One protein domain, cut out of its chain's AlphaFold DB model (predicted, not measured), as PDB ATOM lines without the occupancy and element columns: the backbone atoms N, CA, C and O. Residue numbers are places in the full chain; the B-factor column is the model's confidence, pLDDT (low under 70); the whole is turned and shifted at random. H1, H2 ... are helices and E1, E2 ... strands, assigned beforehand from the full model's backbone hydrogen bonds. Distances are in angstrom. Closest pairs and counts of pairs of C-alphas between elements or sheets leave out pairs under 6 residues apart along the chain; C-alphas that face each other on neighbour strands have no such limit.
ATOM      1  N   SER A   9     560.123 345.882 377.045       93.94
ATOM      2  CA  SER A   9     558.943 345.589 377.869       93.94
ATOM      3  C   SER A   9     559.200 344.472 378.884       93.94
ATOM      4  O   SER A   9     558.819 344.604 380.045       93.94
ATOM      5  N   GLU A  10     559.889 343.397 378.481       95.56
ATOM      6  CA  GLU A  10     560.271 342.311 379.393       95.56
ATOM      7  C   GLU A  10     561.302 342.787 380.425       95.56
ATOM      8  O   GLU A  10     561.136 342.510 381.609       95.56
ATOM      9  N   LYS A  11     562.300 343.588 380.030       95.94
ATOM     10  CA  LYS A  11     563.273 344.200 380.950       95.94
ATOM     11  C   LYS A  11     562.586 345.081 381.999       95.94
ATOM     12  O   LYS A  11     562.900 344.985 383.187       95.94
ATOM     13  N   LYS A  12     561.602 345.893 381.594       96.19
ATOM     14  CA  LYS A  12     560.796 346.695 382.529       96.19
ATOM     15  C   LYS A  12     559.987 345.807 383.483       96.19
ATOM     16  O   LYS A  12     559.960 346.052 384.689       96.19
ATOM     17  N   PHE A  13     559.396 344.732 382.963       97.62
ATOM     18  CA  PHE A  13     558.651 343.756 383.759       97.62
ATOM     19  C   PHE A  13     559.537 342.998 384.763       97.62
ATOM     20  O   PHE A  13     559.152 342.843 385.922       97.62
ATOM     21  N   ILE A  14     560.751 342.602 384.369       97.94
ATOM     22  CA  ILE A  14     561.776 342.029 385.258       97.94
ATOM     23  C   ILE A  14     562.130 343.022 386.368       97.94
ATOM     24  O   ILE A  14     562.124 342.639 387.537       97.94
ATOM     25  N   GLY A  15     562.358 344.296 386.034       97.88
ATOM     26  CA  GLY A  15     562.614 345.348 387.022       97.88
ATOM     27  C   GLY A  15     561.495 345.472 388.062       97.88
ATOM     28  O   GLY A  15     561.768 345.515 389.264       97.88
ATOM     29  N   PHE A  16     560.231 345.431 387.627       97.75
ATOM     30  CA  PHE A  16     559.075 345.362 388.528       97.75
ATOM     31  C   PHE A  16     559.095 344.109 389.419       97.75
ATOM     32  O   PHE A  16     558.934 344.231 390.634       97.75
ATOM     33  N   LEU A  17     559.319 342.917 388.853       97.56
ATOM     34  CA  LEU A  17     559.341 341.660 389.612       97.56
ATOM     35  C   LEU A  17     560.451 341.645 390.674       97.56
ATOM     36  O   LEU A  17     560.201 341.235 391.809       97.56
ATOM     37  N   VAL A  18     561.651 342.125 390.327       97.88
ATOM     38  CA  VAL A  18     562.800 342.239 391.241       97.88
ATOM     39  C   VAL A  18     562.437 343.157 392.404       97.88
ATOM     40  O   VAL A  18     562.431 342.716 393.556       97.88
ATOM     41  N   LYS A  19     562.012 344.392 392.109       97.56
ATOM     42  CA  LYS A  19     561.606 345.375 393.124       97.56
ATOM     43  C   LYS A  19     560.458 344.882 393.998       97.56
ATOM     44  O   LYS A  19     560.486 345.090 395.210       97.56
ATOM     45  N   TYR A  20     559.464 344.201 393.429       96.88
ATOM     46  CA  TYR A  20     558.350 343.644 394.195       96.88
ATOM     47  C   TYR A  20     558.821 342.579 395.196       96.88
ATOM     48  O   TYR A  20     558.404 342.596 396.357       96.88
ATOM     49  N   VAL A  21     559.699 341.657 394.788       96.00
ATOM     50  CA  VAL A  21     560.241 340.629 395.693       96.00
ATOM     51  C   VAL A  21     561.087 341.272 396.798       96.00
ATOM     52  O   VAL A  21     560.856 340.977 397.974       96.00
ATOM     53  N   CYS A  22     561.977 342.206 396.447       95.75
ATOM     54  CA  CYS A  22     562.815 342.942 397.398       95.75
ATOM     55  C   CYS A  22     561.998 343.715 398.438       95.75
ATOM     56  O   CYS A  22     562.246 343.596 399.633       95.75
ATOM     57  N   THR A  23     560.993 344.478 398.004       92.81
ATOM     58  CA  THR A  23     560.215 345.356 398.894       92.81
ATOM     59  C   THR A  23     559.156 344.610 399.704       92.81
ATOM     60  O   THR A  23     558.894 344.975 400.849       92.81
ATOM     61  N   SER A  24     558.551 343.546 399.159       90.50
ATOM     62  CA  SER A  24     557.502 342.798 399.871       90.50
ATOM     63  C   SER A  24     558.048 341.854 400.945       90.50
ATOM     64  O   SER A  24     557.397 341.682 401.979       90.50
ATOM     65  N   LYS A  25     559.218 341.233 400.720       82.12
ATOM     66  CA  LYS A  25     559.872 340.305 401.662       82.12
ATOM     67  C   LYS A  25     561.413 340.328 401.530       82.12
ATOM     68  O   LYS A  25     562.005 339.323 401.122       82.12
ATOM     69  N   PRO A  26     562.097 341.408 401.961       82.12
ATOM     70  CA  PRO A  26     563.555 341.526 401.815       82.12
ATOM     71  C   PRO A  26     564.334 340.429 402.558       82.12
ATOM     72  O   PRO A  26     565.424 340.060 402.154       82.12
ATOM     73  N   LYS A  27     563.761 339.851 403.621       84.12
ATOM     74  CA  LYS A  27     564.383 338.775 404.416       84.12
ATOM     75  C   LYS A  27     564.387 337.394 403.755       84.12
ATOM     76  O   LYS A  27     565.047 336.500 404.278       84.12
ATOM     77  N   ASP A  28     563.633 337.222 402.668       82.94
ATOM     78  CA  ASP A  28     563.350 335.920 402.054       82.94
ATOM     79  C   ASP A  28     563.819 335.826 400.589       82.94
ATOM     80  O   ASP A  28     564.173 334.740 400.137       82.94
ATOM     81  N   LEU A  29     563.793 336.935 399.832       91.62
ATOM     82  CA  LEU A  29     564.065 336.986 398.378       91.62
ATOM     83  C   LEU A  29     563.216 336.008 397.530       91.62
ATOM     84  O   LEU A  29     563.584 335.605 396.420       91.62
ATOM     85  N   PHE A  30     562.036 335.648 398.043       93.31
ATOM     86  CA  PHE A  30     561.006 334.909 397.321       93.31
ATOM     87  C   PHE A  30     559.597 335.386 397.692       93.31
ATOM     88  O   PHE A  30     559.349 335.962 398.754       93.31
ATOM     89  N   THR A  31     558.645 335.099 396.812       94.31
ATOM     90  CA  THR A  31     557.215 335.343 397.020       94.31
ATOM     91  C   THR A  31     556.384 334.234 396.357       94.31
ATOM     92  O   THR A  31     556.917 333.188 395.998       94.31
ATOM     93  N   ASN A  32     555.073 334.426 396.218       94.06
ATOM     94  CA  ASN A  32     554.200 333.565 395.412       94.06
ATOM     95  C   ASN A  32     553.613 334.405 394.261       94.06
ATOM     96  O   ASN A  32     553.233 335.560 394.477       94.06
ATOM     97  N   LEU A  33     553.520 333.825 393.060       93.75
ATOM     98  CA  LEU A  33     552.872 334.427 391.889       93.75
ATOM     99  C   LEU A  33     551.462 334.964 392.193       93.75
ATOM    100  O   LEU A  33     551.117 336.034 391.705       93.75
ATOM    101  N   ASP A  34     550.677 334.311 393.051       93.56
ATOM    102  CA  ASP A  34     549.341 334.780 393.451       93.56
ATOM    103  C   ASP A  34     549.390 336.164 394.117       93.56
ATOM    104  O   ASP A  34     548.514 337.004 393.900       93.56
ATOM    105  N   LYS A  35     550.441 336.436 394.906       95.00
ATOM    106  CA  LYS A  35     550.635 337.728 395.587       95.00
ATOM    107  C   LYS A  35     551.046 338.823 394.610       95.00
ATOM    108  O   LYS A  35     550.532 339.936 394.712       95.00
ATOM    109  N   ILE A  36     551.918 338.494 393.653       95.25
ATOM    110  CA  ILE A  36     552.297 339.396 392.556       95.25
ATOM    111  C   ILE A  36     551.057 339.709 391.713       95.25
ATOM    112  O   ILE A  36     550.711 340.872 391.547       95.25
ATOM    113  N   SER A  37     550.344 338.680 391.248       94.12
ATOM    114  CA  SER A  37     549.135 338.799 390.429       94.12
ATOM    115  C   SER A  37     548.078 339.665 391.116       94.12
ATOM    116  O   SER A  37     547.585 340.626 390.523       94.12
ATOM    117  N   LYS A  38     547.807 339.412 392.404       95.75
ATOM    118  CA  LYS A  38     546.903 340.242 393.205       95.75
ATOM    119  C   LYS A  38     547.392 341.687 393.326       95.75
ATOM    120  O   LYS A  38     546.601 342.599 393.135       95.75
ATOM    121  N   HIS A  39     548.677 341.925 393.590       95.75
ATOM    122  CA  HIS A  39     549.219 343.287 393.637       95.75
ATOM    123  C   HIS A  39     549.069 344.015 392.290       95.75
ATOM    124  O   HIS A  39     548.620 345.157 392.259       95.75
ATOM    125  N   MET A  40     549.364 343.343 391.177       95.00
ATOM    126  CA  MET A  40     549.206 343.902 389.832       95.00
ATOM    127  C   MET A  40     547.754 344.263 389.488       95.00
ATOM    128  O   MET A  40     547.525 345.210 388.740       95.00
ATOM    129  N   LEU A  41     546.777 343.514 390.005       93.62
ATOM    130  CA  LEU A  41     545.351 343.769 389.780       93.62
ATOM    131  C   LEU A  41     544.774 344.816 390.749       93.62
ATOM    132  O   LEU A  41     543.983 345.653 390.327       93.62
ATOM    133  N   ASP A  42     545.183 344.790 392.021       96.12
ATOM    134  CA  ASP A  42     544.612 345.621 393.091       96.12
ATOM    135  C   ASP A  42     545.322 346.979 393.273       96.12
ATOM    136  O   ASP A  42     544.782 347.858 393.953       96.12
ATOM    137  N   LYS A  43     546.569 347.132 392.790       96.12
ATOM    138  CA  LYS A  43     547.458 348.270 393.127       96.12
ATOM    139  C   LYS A  43     548.134 348.963 391.945       96.12
ATOM    140  O   LYS A  43     548.664 350.051 392.146       96.12
ATOM    141  N   MET A  44     548.128 348.377 390.750       95.38
ATOM    142  CA  MET A  44     548.758 348.963 389.559       95.38
ATOM    143  C   MET A  44     547.699 349.379 388.536       95.38
ATOM    144  O   MET A  44     546.629 348.777 388.463       95.38
ATOM    145  N   ASP A  45     548.003 350.383 387.712       96.00
ATOM    146  CA  ASP A  45     547.108 350.795 386.625       96.00
ATOM    147  C   ASP A  45     546.874 349.612 385.656       96.00
ATOM    148  O   ASP A  45     547.844 348.983 385.214       96.00
ATOM    149  N   PRO A  46     545.629 349.274 385.271       93.81
ATOM    150  CA  PRO A  46     545.355 348.224 384.288       93.81
ATOM    151  C   PRO A  46     546.025 348.420 382.913       93.81
ATOM    152  O   PRO A  46     546.064 347.462 382.132       93.81
ATOM    153  N   LYS A  47     546.503 349.630 382.603       95.19
ATOM    154  CA  LYS A  47     547.191 350.037 381.369       95.19
ATOM    155  C   LYS A  47     548.690 350.318 381.548       95.19
ATOM    156  O   LYS A  47     549.314 350.706 380.568       95.19
ATOM    157  N   CYS A  48     549.283 350.135 382.734       94.19
ATOM    158  CA  CYS A  48     550.748 350.204 382.846       94.19
ATOM    159  C   CYS A  48     551.413 349.073 382.043       94.19
ATOM    160  O   CYS A  48     550.841 347.986 381.898       94.19
ATOM    161  N   ASP A  49     552.619 349.329 381.532       95.25
ATOM    162  CA  ASP A  49     553.353 348.415 380.647       95.25
ATOM    163  C   ASP A  49     553.516 347.017 381.249       95.25
ATOM    164  O   ASP A  49     553.426 346.021 380.540       95.25
ATOM    165  N   GLU A  50     553.689 346.925 382.565       95.44
ATOM    166  CA  GLU A  50     553.845 345.683 383.313       95.44
ATOM    167  C   GLU A  50     552.562 344.834 383.260       95.44
ATOM    168  O   GLU A  50     552.602 343.629 383.002       95.44
ATOM    169  N   ASN A  51     551.398 345.467 383.452       94.25
ATOM    170  CA  ASN A  51     550.094 344.815 383.314       94.25
ATOM    171  C   ASN A  51     549.788 344.462 381.853       94.25
ATOM    172  O   ASN A  51     549.179 343.421 381.598       94.25
ATOM    173  N   LEU A  52     550.187 345.307 380.897       94.81
ATOM    174  CA  LEU A  52     550.015 345.046 379.467       94.81
ATOM    175  C   LEU A  52     550.888 343.878 378.996       94.81
ATOM    176  O   LEU A  52     550.371 342.986 378.329       94.81
ATOM    177  N   TYR A  53     552.158 343.831 379.403       95.44
ATOM    178  CA  TYR A  53     553.079 342.730 379.121       95.44
ATOM    179  C   TYR A  53     552.524 341.409 379.668       95.44
ATOM    180  O   TYR A  53     552.302 340.471 378.906       95.44
ATOM    181  N   ARG A  54     552.139 341.365 380.953       94.69
ATOM    182  CA  ARG A  54     551.512 340.179 381.566       94.69
ATOM    183  C   ARG A  54     550.258 339.705 380.817       94.69
ATOM    184  O   ARG A  54     550.024 338.503 380.714       94.69
ATOM    185  N   LYS A  55     549.427 340.627 380.314       93.50
ATOM    186  CA  LYS A  55     548.183 340.303 379.588       93.50
ATOM    187  C   LYS A  55     548.417 339.591 378.253       93.50
ATOM    188  O   LYS A  55     547.535 338.842 377.845       93.50
ATOM    189  N   GLN A  56     549.572 339.771 377.605       94.19
ATOM    190  CA  GLN A  56     549.899 339.098 376.335       94.19
ATOM    191  C   GLN A  56     549.930 337.568 376.471       94.19
ATOM    192  O   GLN A  56     549.636 336.859 375.514       94.19
ATOM    193  N   TYR A  57     550.216 337.070 377.676       93.94
ATOM    194  CA  TYR A  57     550.335 335.647 378.002       93.94
ATOM    195  C   TYR A  57     549.121 335.106 378.775       93.94
ATOM    196  O   TYR A  57     549.217 334.067 379.418       93.94
ATOM    197  N   GLY A  58     547.996 335.833 378.806       92.25
ATOM    198  CA  GLY A  58     546.781 335.451 379.539       92.25
ATOM    199  C   GLY A  58     546.898 335.571 381.066       92.25
ATOM    200  O   GLY A  58     546.155 336.335 381.687       92.25
ATOM    201  N   ASN A  59     547.838 334.853 381.688       91.38
ATOM    202  CA  ASN A  59     548.083 334.865 383.131       91.38
ATOM    203  C   ASN A  59     549.571 335.023 383.498       91.38
ATOM    204  O   ASN A  59     550.473 334.891 382.674       91.38
ATOM    205  N   LEU A  60     549.835 335.325 384.776       94.19
ATOM    206  CA  LEU A  60     551.191 335.593 385.262       94.19
ATOM    207  C   LEU A  60     552.117 334.367 385.199       94.19
ATOM    208  O   LEU A  60     553.312 334.533 384.979       94.19
ATOM    209  N   LYS A  61     551.595 333.151 385.395       94.25
ATOM    210  CA  LYS A  61     552.413 331.932 385.384       94.25
ATOM    211  C   LYS A  61     552.920 331.631 383.976       94.25
ATOM    212  O   LYS A  61     554.099 331.338 383.817       94.25
ATOM    213  N   GLU A  62     552.057 331.751 382.973       94.88
ATOM    214  CA  GLU A  62     552.434 331.632 381.558       94.88
ATOM    215  C   GLU A  62     553.398 332.745 381.135       94.88
ATOM    216  O   GLU A  62     554.423 332.446 380.531       94.88
ATOM    217  N   CYS A  63     553.154 333.993 381.551       95.44
ATOM    218  CA  CYS A  63     554.079 335.112 381.336       95.44
ATOM    219  C   CYS A  63     555.490 334.821 381.875       95.44
ATOM    220  O   CYS A  63     556.472 334.933 381.145       95.44
ATOM    221  N   VAL A  64     555.589 334.391 383.136       94.69
ATOM    222  CA  VAL A  64     556.864 334.055 383.785       94.69
ATOM    223  C   VAL A  64     557.560 332.877 383.104       94.69
ATOM    224  O   VAL A  64     558.764 332.942 382.895       94.69
ATOM    225  N   LEU A  65     556.832 331.811 382.758       94.06
ATOM    226  CA  LEU A  65     557.422 330.609 382.155       94.06
ATOM    227  C   LEU A  65     557.832 330.801 380.687       94.06
ATOM    228  O   LEU A  65     558.739 330.109 380.230       94.06
ATOM    229  N   ALA A  66     557.183 331.712 379.958       93.50
ATOM    230  CA  ALA A  66     557.523 332.040 378.573       93.50
ATOM    231  C   ALA A  66     558.641 333.095 378.453       93.50
ATOM    232  O   ALA A  66     559.359 333.106 377.454       93.50
ATOM    233  N   GLY A  67     558.802 333.975 379.448       93.12
ATOM    234  CA  GLY A  67     559.862 334.985 379.478       93.12
ATOM    235  C   GLY A  67     561.227 334.379 379.804       93.12
ATOM    236  O   GLY A  67     561.544 334.122 380.967       93.12
ATOM    237  N   ALA A  68     562.061 334.164 378.784       93.00
ATOM    238  CA  ALA A  68     563.412 333.628 378.962       93.00
ATOM    239  C   ALA A  68     564.291 334.544 379.835       93.00
ATOM    240  O   ALA A  68     565.043 334.048 380.678       93.00
ATOM    241  N   GLY A  69     564.142 335.869 379.709       95.31
ATOM    242  CA  GLY A  69     564.810 336.834 380.581       95.31
ATOM    243  C   GLY A  69     564.332 336.704 382.026       95.31
ATOM    244  O   GLY A  69     565.145 336.652 382.948       95.31
ATOM    245  N   ILE A  70     563.023 336.539 382.237       96.62
ATOM    246  CA  ILE A  70     562.448 336.319 383.573       96.62
ATOM    247  C   ILE A  70     563.022 335.042 384.206       96.62
ATOM    248  O   ILE A  70     563.454 335.061 385.357       96.62
ATOM    249  N   MET A  71     563.087 333.941 383.457       95.69
ATOM    250  CA  MET A  71     563.610 332.661 383.954       95.69
ATOM    251  C   MET A  71     565.139 332.625 384.110       95.69
ATOM    252  O   MET A  71     565.646 331.720 384.781       95.69
ATOM    253  N   SER A  72     565.873 333.599 383.560       95.81
ATOM    254  CA  SER A  72     567.295 333.808 383.874       95.81
ATOM    255  C   SER A  72     567.488 334.421 385.268       95.81
ATOM    256  O   SER A  72     568.303 333.922 386.035       95.81
ATOM    257  N   VAL A  73     566.655 335.397 385.654       96.88
ATOM    258  CA  VAL A  73     566.719 336.113 386.950       96.88
ATOM    259  C   VAL A  73     566.009 335.355 388.082       96.88
ATOM    260  O   VAL A  73     566.388 335.440 389.254       96.88
ATOM    261  N   PHE A  74     564.981 334.572 387.756       96.62
ATOM    262  CA  PHE A  74     564.136 333.884 388.730       96.62
ATOM    263  C   PHE A  74     564.122 332.363 388.544       96.62
ATOM    264  O   PHE A  74     564.524 331.811 387.519       96.62
ATOM    265  N   LYS A  75     563.635 331.657 389.565       94.38
ATOM    266  CA  LYS A  75     563.226 330.252 389.495       94.38
ATOM    267  C   LYS A  75     561.810 330.133 390.058       94.38
ATOM    268  O   LYS A  75     561.515 330.682 391.119       94.38
ATOM    269  N   LEU A  76     560.956 329.373 389.374       92.38
ATOM    270  CA  LEU A  76     559.675 328.920 389.912       92.38
ATOM    271  C   LEU A  76     559.847 327.507 390.491       92.38
ATOM    272  O   LEU A  76     560.354 326.616 389.812       92.38
ATOM    273  N   ASP A  77     559.454 327.316 391.746       88.25
ATOM    274  CA  ASP A  77     559.540 326.046 392.473       88.25
ATOM    275  C   ASP A  77     558.181 325.761 393.134       88.25
ATOM    276  O   ASP A  77     557.828 326.343 394.163       88.25
ATOM    277  N   GLY A  78     557.347 324.965 392.459       86.38
ATOM    278  CA  GLY A  78     555.925 324.833 392.787       86.38
ATOM    279  C   GLY A  78     555.189 326.175 392.674       86.38
ATOM    280  O   GLY A  78     554.962 326.676 391.573       86.38
ATOM    281  N   THR A  79     554.815 326.752 393.818       80.50
ATOM    282  CA  THR A  79     554.205 328.093 393.936       80.50
ATOM    283  C   THR A  79     555.189 329.173 394.404       80.50
ATOM    284  O   THR A  79     554.834 330.353 394.436       80.50
ATOM    285  N   SER A  80     556.422 328.798 394.764       88.06
ATOM    286  CA  SER A  80     557.460 329.725 395.217       88.06
ATOM    287  C   SER A  80     558.173 330.347 394.021       88.06
ATOM    288  O   SER A  80     558.827 329.655 393.241       88.06
ATOM    289  N   PHE A  81     558.049 331.662 393.879       93.56
ATOM    290  CA  PHE A  81     558.764 332.453 392.887       93.56
ATOM    291  C   PHE A  81     559.935 333.150 393.577       93.56
ATOM    292  O   PHE A  81     559.735 334.062 394.383       93.56
ATOM    293  N   ARG A  82     561.150 332.669 393.314       94.38
ATOM    294  CA  ARG A  82     562.376 333.051 394.029       94.38
ATOM    295  C   ARG A  82     563.422 333.620 393.083       94.38
ATOM    296  O   ARG A  82     563.523 333.175 391.941       94.38
ATOM    297  N   MET A  83     564.231 334.551 393.573       94.75
ATOM    298  CA  MET A  83     565.428 334.998 392.857       94.75
ATOM    299  C   MET A  83     566.446 333.854 392.717       94.75
ATOM    300  O   MET A  83     566.437 332.886 393.497       94.75
ATOM    301  N   ARG A  84     567.322 333.953 391.713       93.12
ATOM    302  CA  ARG A  84     568.498 333.080 391.589       93.12
ATOM    303  C   ARG A  84     569.546 333.401 392.666       93.12
ATOM    304  O   ARG A  84     569.394 334.318 393.471       93.12
ATOM    305  N   LYS A  85     570.597 332.575 392.724       88.81
ATOM    306  CA  LYS A  85     571.765 332.821 393.586       88.81
ATOM    307  C   LYS A  85     572.515 334.066 393.111       88.81
ATOM    308  O   LYS A  85     572.487 334.361 391.922       88.81
ATOM    309  N   ARG A  86     573.232 334.713 394.035       90.69
ATOM    310  CA  ARG A  86     573.939 335.978 393.810       90.69
ATOM    311  C   ARG A  86     574.775 336.021 392.509       90.69
ATOM    312  O   ARG A  86     574.417 336.858 391.695       90.69
ATOM    313  N   PRO A  87     575.679 335.063 392.198       89.31
ATOM    314  CA  PRO A  87     576.471 335.114 390.958       89.31
ATOM    315  C   PRO A  87     575.634 335.195 389.671       89.31
ATOM    316  O   PRO A  87     575.921 335.989 388.790       89.31
ATOM    317  N   VAL A  88     574.528 334.444 389.591       91.38
ATOM    318  CA  VAL A  88     573.611 334.483 388.432       91.38
ATOM    319  C   VAL A  88     572.867 335.821 388.357       91.38
ATOM    320  O   VAL A  88     572.504 336.279 387.278       91.38
ATOM    321  N   MET A  89     572.609 336.451 389.505       94.12
ATOM    322  CA  MET A  89     571.995 337.776 389.566       94.12
ATOM    323  C   MET A  89     572.988 338.860 389.113       94.12
ATOM    324  O   MET A  89     572.573 339.747 388.372       94.12
ATOM    325  N   ASP A  90     574.271 338.752 389.486       93.44
ATOM    326  CA  ASP A  90     575.352 339.617 388.985       93.44
ATOM    327  C   ASP A  90     575.504 339.459 387.453       93.44
ATOM    328  O   ASP A  90     575.370 340.442 386.727       93.44
ATOM    329  N   GLU A  91     575.616 338.225 386.933       94.81
ATOM    330  CA  GLU A  91     575.650 337.922 385.484       94.81
ATOM    331  C   GLU A  91     574.458 338.540 384.720       94.81
ATOM    332  O   GLU A  91     574.606 339.062 383.612       94.81
ATOM    333  N   CYS A  92     573.252 338.501 385.300       95.88
ATOM    334  CA  CYS A  92     572.055 339.089 384.691       95.88
ATOM    335  C   CYS A  92     572.041 340.628 384.738       95.88
ATOM    336  O   CYS A  92     571.377 341.254 383.902       95.88
ATOM    337  N   HIS A  93     572.725 341.257 385.698       96.88
ATOM    338  CA  HIS A  93     572.920 342.710 385.715       96.88
ATOM    339  C   HIS A  93     573.972 343.131 384.684       96.88
ATOM    340  O   HIS A  93     573.683 343.997 383.860       96.88
ATOM    341  N   GLU A  94     575.114 342.442 384.628       96.06
ATOM    342  CA  GLU A  94     576.179 342.674 383.639       96.06
ATOM    343  C   GLU A  94     575.695 342.485 382.193       96.06
ATOM    344  O   GLU A  94     575.999 343.293 381.315       96.06
ATOM    345  N   ALA A  95     574.861 341.470 381.940       94.25
ATOM    346  CA  ALA A  95     574.199 341.260 380.648       94.25
ATOM    347  C   ALA A  95     573.088 342.289 380.341       94.25
ATOM    348  O   ALA A  95     572.440 342.223 379.292       94.25
ATOM    349  N   GLY A  96     572.819 343.226 381.254       95.75
ATOM    350  CA  GLY A  96     571.810 344.264 381.102       95.75
ATOM    351  C   GLY A  96     570.368 343.751 381.124       95.75
ATOM    352  O   GLY A  96     569.482 344.470 380.657       95.75
ATOM    353  N   ILE A  97     570.100 342.551 381.652       96.56
ATOM    354  CA  ILE A  97     568.733 342.035 381.842       96.56
ATOM    355  C   ILE A  97     568.063 342.730 383.023       96.56
ATOM    356  O   ILE A  97     566.924 343.185 382.904       96.56
ATOM    357  N   ILE A  98     568.764 342.841 384.152       97.56
ATOM    358  CA  ILE A  98     568.269 343.561 385.328       97.56
ATOM    359  C   ILE A  98     568.521 345.068 385.118       97.56
ATOM    360  O   ILE A  98     569.649 345.454 384.816       97.56
ATOM    361  N   PRO A  99     567.503 345.942 385.222       96.94
ATOM    362  CA  PRO A  99     567.701 347.394 385.259       96.94
ATOM    363  C   PRO A  99     568.493 347.851 386.495       96.94
ATOM    364  O   PRO A  99     568.273 347.314 387.579       96.94
ATOM    365  N   ASP A 100     569.340 348.876 386.368       97.75
ATOM    366  CA  ASP A 100     570.191 349.376 387.467       97.75
ATOM    367  C   ASP A 100     569.380 349.785 388.709       97.75
ATOM    368  O   ASP A 100     569.713 349.442 389.840       97.75
ATOM    369  N   ASP A 101     568.235 350.430 388.497       97.62
ATOM    370  CA  ASP A 101     567.331 350.862 389.562       97.62
ATOM    371  C   ASP A 101     566.621 349.692 390.271       97.62
ATOM    372  O   ASP A 101     566.139 349.843 391.393       97.62
ATOM    373  N   ALA A 102     566.529 348.525 389.632       97.69
ATOM    374  CA  ALA A 102     566.087 347.277 390.253       97.69
ATOM    375  C   ALA A 102     567.253 346.514 390.900       97.69
ATOM    376  O   ALA A 102     567.053 345.839 391.912       97.69
ATOM    377  N   TRP A 103     568.463 346.653 390.354       98.06
ATOM    378  CA  TRP A 103     569.692 346.096 390.906       98.06
ATOM    379  C   TRP A 103     570.050 346.715 392.260       98.06
ATOM    380  O   TRP A 103     570.284 345.986 393.222       98.06
ATOM    381  N   GLU A 104     569.971 348.039 392.397       97.19
ATOM    382  CA  GLU A 104     570.176 348.720 393.683       97.19
ATOM    383  C   GLU A 104     569.217 348.222 394.779       97.19
ATOM    384  O   GLU A 104     569.619 348.025 395.927       97.19
ATOM    385  N   GLU A 105     567.946 347.993 394.437       96.75
ATOM    386  CA  GLU A 105     566.951 347.438 395.364       96.75
ATOM    387  C   GLU A 105     567.207 345.956 395.678       96.75
ATOM    388  O   GLU A 105     566.909 345.500 396.785       96.75
ATOM    389  N   TYR A 106     567.789 345.200 394.743       96.94
ATOM    390  CA  TYR A 106     568.278 343.848 395.004       96.94
ATOM    391  C   TYR A 106     569.439 343.838 395.997       96.94
ATOM    392  O   TYR A 106     569.366 343.089 396.968       96.94
ATOM    393  N   LEU A 107     570.454 344.689 395.823       94.31
ATOM    394  CA  LEU A 107     571.600 344.766 396.738       94.31
ATOM    395  C   LEU A 107     571.148 345.073 398.177       94.31
ATOM    396  O   LEU A 107     571.448 344.307 399.092       94.31
ATOM    397  N   LYS A 108     570.311 346.105 398.363       93.31
ATOM    398  CA  LYS A 108     569.740 346.471 399.678       93.31
ATOM    399  C   LYS A 108     568.975 345.308 400.323       93.31
ATOM    400  O   LYS A 108     569.100 345.062 401.524       93.31
ATOM    401  N   ALA A 109     568.165 344.587 399.546       93.00
ATOM    402  CA  ALA A 109     567.418 343.437 400.048       93.00
ATOM    403  C   ALA A 109     568.324 342.225 400.324       93.00
ATOM    404  O   ALA A 109     568.070 341.485 401.272       93.00
ATOM    405  N   TYR A 110     569.390 342.039 399.545       91.00
ATOM    406  CA  TYR A 110     570.365 340.967 399.723       91.00
ATOM    407  C   TYR A 110     571.136 341.109 401.040       91.00
ATOM    408  O   TYR A 110     571.261 340.127 401.772       91.00
ATOM    409  N   ASP A 111     571.540 342.322 401.416       84.75
ATOM    410  CA  ASP A 111     572.198 342.579 402.705       84.75
ATOM    411  C   ASP A 111     571.271 342.253 403.892       84.75
ATOM    412  O   ASP A 111     571.676 341.622 404.877       84.75
ATOM    413  N   ILE A 112     569.983 342.606 403.779       85.50
ATOM    414  CA  ILE A 112     568.945 342.270 404.770       85.50
ATOM    415  C   ILE A 112     568.718 340.750 404.836       85.50
ATOM    416  O   ILE A 112     568.611 340.189 405.933       85.50
ATOM    417  N   PHE A 113     568.648 340.080 403.683       87.31
ATOM    418  CA  PHE A 113     568.532 338.627 403.569       87.31
ATOM    419  C   PHE A 113     569.712 337.919 404.240       87.31
ATOM    420  O   PHE A 113     569.493 337.064 405.098       87.31
ATOM    421  N   MET A 114     570.948 338.313 403.923       83.19
ATOM    422  CA  MET A 114     572.162 337.721 404.487       83.19
ATOM    423  C   MET A 114     572.249 337.951 405.997       83.19
ATOM    424  O   MET A 114     572.470 337.001 406.750       83.19
ATOM    425  N   THR A 115     571.958 339.166 406.470       81.56
ATOM    426  CA  THR A 115     571.893 339.483 407.909       81.56
ATOM    427  C   THR A 115     570.872 338.601 408.640       81.56
ATOM    428  O   THR A 115     571.141 338.081 409.729       81.56
ATOM    429  N   ASN A 116     569.696 338.388 408.040       78.94
ATOM    430  CA  ASN A 116     568.651 337.524 408.590       78.94
ATOM    431  C   ASN A 116     569.057 336.039 408.569       78.94
ATOM    432  O   ASN A 116     568.874 335.341 409.566       78.94
ATOM    433  N   TYR A 117     569.651 335.568 407.473       78.69
ATOM    434  CA  TYR A 117     570.120 334.194 407.304       78.69
ATOM    435  C   TYR A 117     571.220 333.835 408.314       78.69
ATOM    436  O   TYR A 117     571.084 332.855 409.048       78.69
ATOM    437  N   LEU A 118     572.245 334.682 408.453       73.44
ATOM    438  CA  LEU A 118     573.301 334.532 409.462       73.44
ATOM    439  C   LEU A 118     572.734 334.560 410.891       73.44
ATOM    440  O   LEU A 118     573.128 333.755 411.738       73.44
ATOM    441  N   SER A 119     571.748 335.425 411.152       73.25
ATOM    442  CA  SER A 119     571.044 335.461 412.441       73.25
ATOM    443  C   SER A 119     570.290 334.160 412.741       73.25
ATOM    444  O   SER A 119     570.231 333.751 413.901       73.25
ATOM    445  N   ILE A 120     569.722 333.494 411.731       71.31
ATOM    446  CA  ILE A 120     569.065 332.186 411.884       71.31
ATOM    447  C   ILE A 120     570.105 331.091 412.136       71.31
ATOM    448  O   ILE A 120     569.930 330.308 413.071       71.31
ATOM    449  N   LEU A 121     571.205 331.056 411.375       68.69
ATOM    450  CA  LEU A 121     572.275 330.067 411.567       68.69
ATOM    451  C   LEU A 121     572.873 330.142 412.978       68.69
ATOM    452  O   LEU A 121     573.006 329.112 413.633       68.69
ATOM    453  N   LYS A 122     573.123 331.358 413.488       68.00
ATOM    454  CA  LYS A 122     573.618 331.592 414.856       68.00
ATOM    455  C   LYS A 122     572.631 331.139 415.940       68.00
ATOM    456  O   LYS A 122     573.055 330.669 416.986       68.00
ATOM    457  N   ARG A 123     571.319 331.297 415.719       68.44
ATOM    458  CA  ARG A 123     570.269 330.881 416.677       68.44
ATOM    459  C   ARG A 123     569.977 329.386 416.660       68.44
ATOM    460  O   ARG A 123     569.450 328.874 417.636       68.44
ATOM    461  N   THR A 124     570.234 328.723 415.537       69.62
ATOM    462  CA  THR A 124     569.941 327.295 415.347       69.62
ATOM    463  C   THR A 124     571.178 326.416 415.522       69.62
ATOM    464  O   THR A 124     571.101 325.228 415.240       69.62
ATOM    465  N   GLU A 125     572.311 327.008 415.922       64.75
ATOM    466  CA  GLU A 125     573.635 326.375 416.062       64.75
ATOM    467  C   GLU A 125     574.130 325.659 414.786       64.75
ATOM    468  O   GLU A 125     575.183 325.032 414.766       64.75
TER     469      GLU A 125
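Overview. This is residues 9 to 125 of the 167 residues of the protein "Hypothetical protein" of Euplotes harpa (UniProt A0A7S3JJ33). A helix, H1, runs through the middle of the body and crosses one face of a small sheet of three strands; the short helices H3 and H5 pack on its first part, and H2, H3 and H4 cluster at the end of the body away from the last printed residues. The long last helix, H7, lies beside H1 with its first part and then runs on out of the body, so that residues 118 to 125 stick out as an arm, while H6 packs on H5. The printed part has 117 residues, with seven named helices and three named strands in the order H1 E1 H2 H3 H4 H5 E2 E3 H6 H7; the sheet's order is E1 E3 E2, antiparallel throughout, and the class is mostly helix. The whole is compact, with a radius of gyration of the C-alphas of 14.4 A, and elongated in outline, spanning 47 by 29 by 23 A.

Arrangement. H1, residues 9 to 24, is on the sheet formed by E1, residues 30 to 32, E3, residues 80 to 83, and E2, residues 74 to 77. This gives two layers, a helix on one face of a sheet. The height of H1 over the sheet is 10.6 A, and it runs across the strands, at 78 degrees to E1 on the local plane. H2, residues 33 to 42, only grazes the sheet, with its residues 33 to 36, and is close to H1 but not clearly touching, the closest C-alphas being those of Tyr 20 and Ile 36, 7.6 A apart. H3, residues 49 to 56, touches residues 9 to 16 of H1, with the C-alphas of Phe 13 and Glu 50 closest at 5.2 A; they run opposite ways at a steep tilt of 69 degrees, only just short of about perpendicular. H4, residues 60 to 66, touches H3 only at the corner, with the C-alphas of Arg 54 and Cys 63 closest at 5.7 A. H5, residues 68 to 73, touches residues 10 to 14 of H1 at a shallow tilt of 29 degrees, the same way, with the C-alphas of Ile 14 and Ile 70 closest at 6.0 A. E2 and E3 form a hairpin, with N 75 and O 82 within hydrogen-bond range at 2.8 A. E3 is the inner strand; between it and E1, N 81 and O 31 are 2.8 A apart. H6, residues 86 to 94, touches H5 at a steep tilt of 52 degrees, opposite ways, with the C-alphas of Val 73 and Met 89 closest at 6.1 A; H6 and H1 are apart. H7, residues 100 to 123, touches H1 with its residues 101 to 109 alone, the C-alphas of Gly 15 and Ala 102 being closest at 5.1 A; they run the same way at a shallow tilt of 33 degrees, only just short of steep. Each O i to N i+4 pair is within hydrogen-bond range in H1, H2, H3, H4, H5 and H6, and 19 of 20 are in H7.

Along the chain. H1 begins at C-alpha 9, at (558.943, 345.589, 377.869), and is 22.2 A long. H2 is 14.0 A long, H3 10.8 A and H6 12.4 A. E2 and E3 are each 9.8 A long. H7 is 34.6 A long, from C-alpha 100 at (570.191, 349.376, 387.467) to C-alpha 123 at (570.269, 330.881, 416.677).

Size, cuts and confidence. The C-alphas farthest apart, those of Lys 47 and Glu 125, are 49.6 A apart. Without residues 118 to 125, which stand free, the body spans 36 by 27 by 25 A. The printed part has no cut and no long link; the link from H2 to H3 is short. The mean pLDDT of the printed part is 91.7, and residues 121 to 125 are under 70.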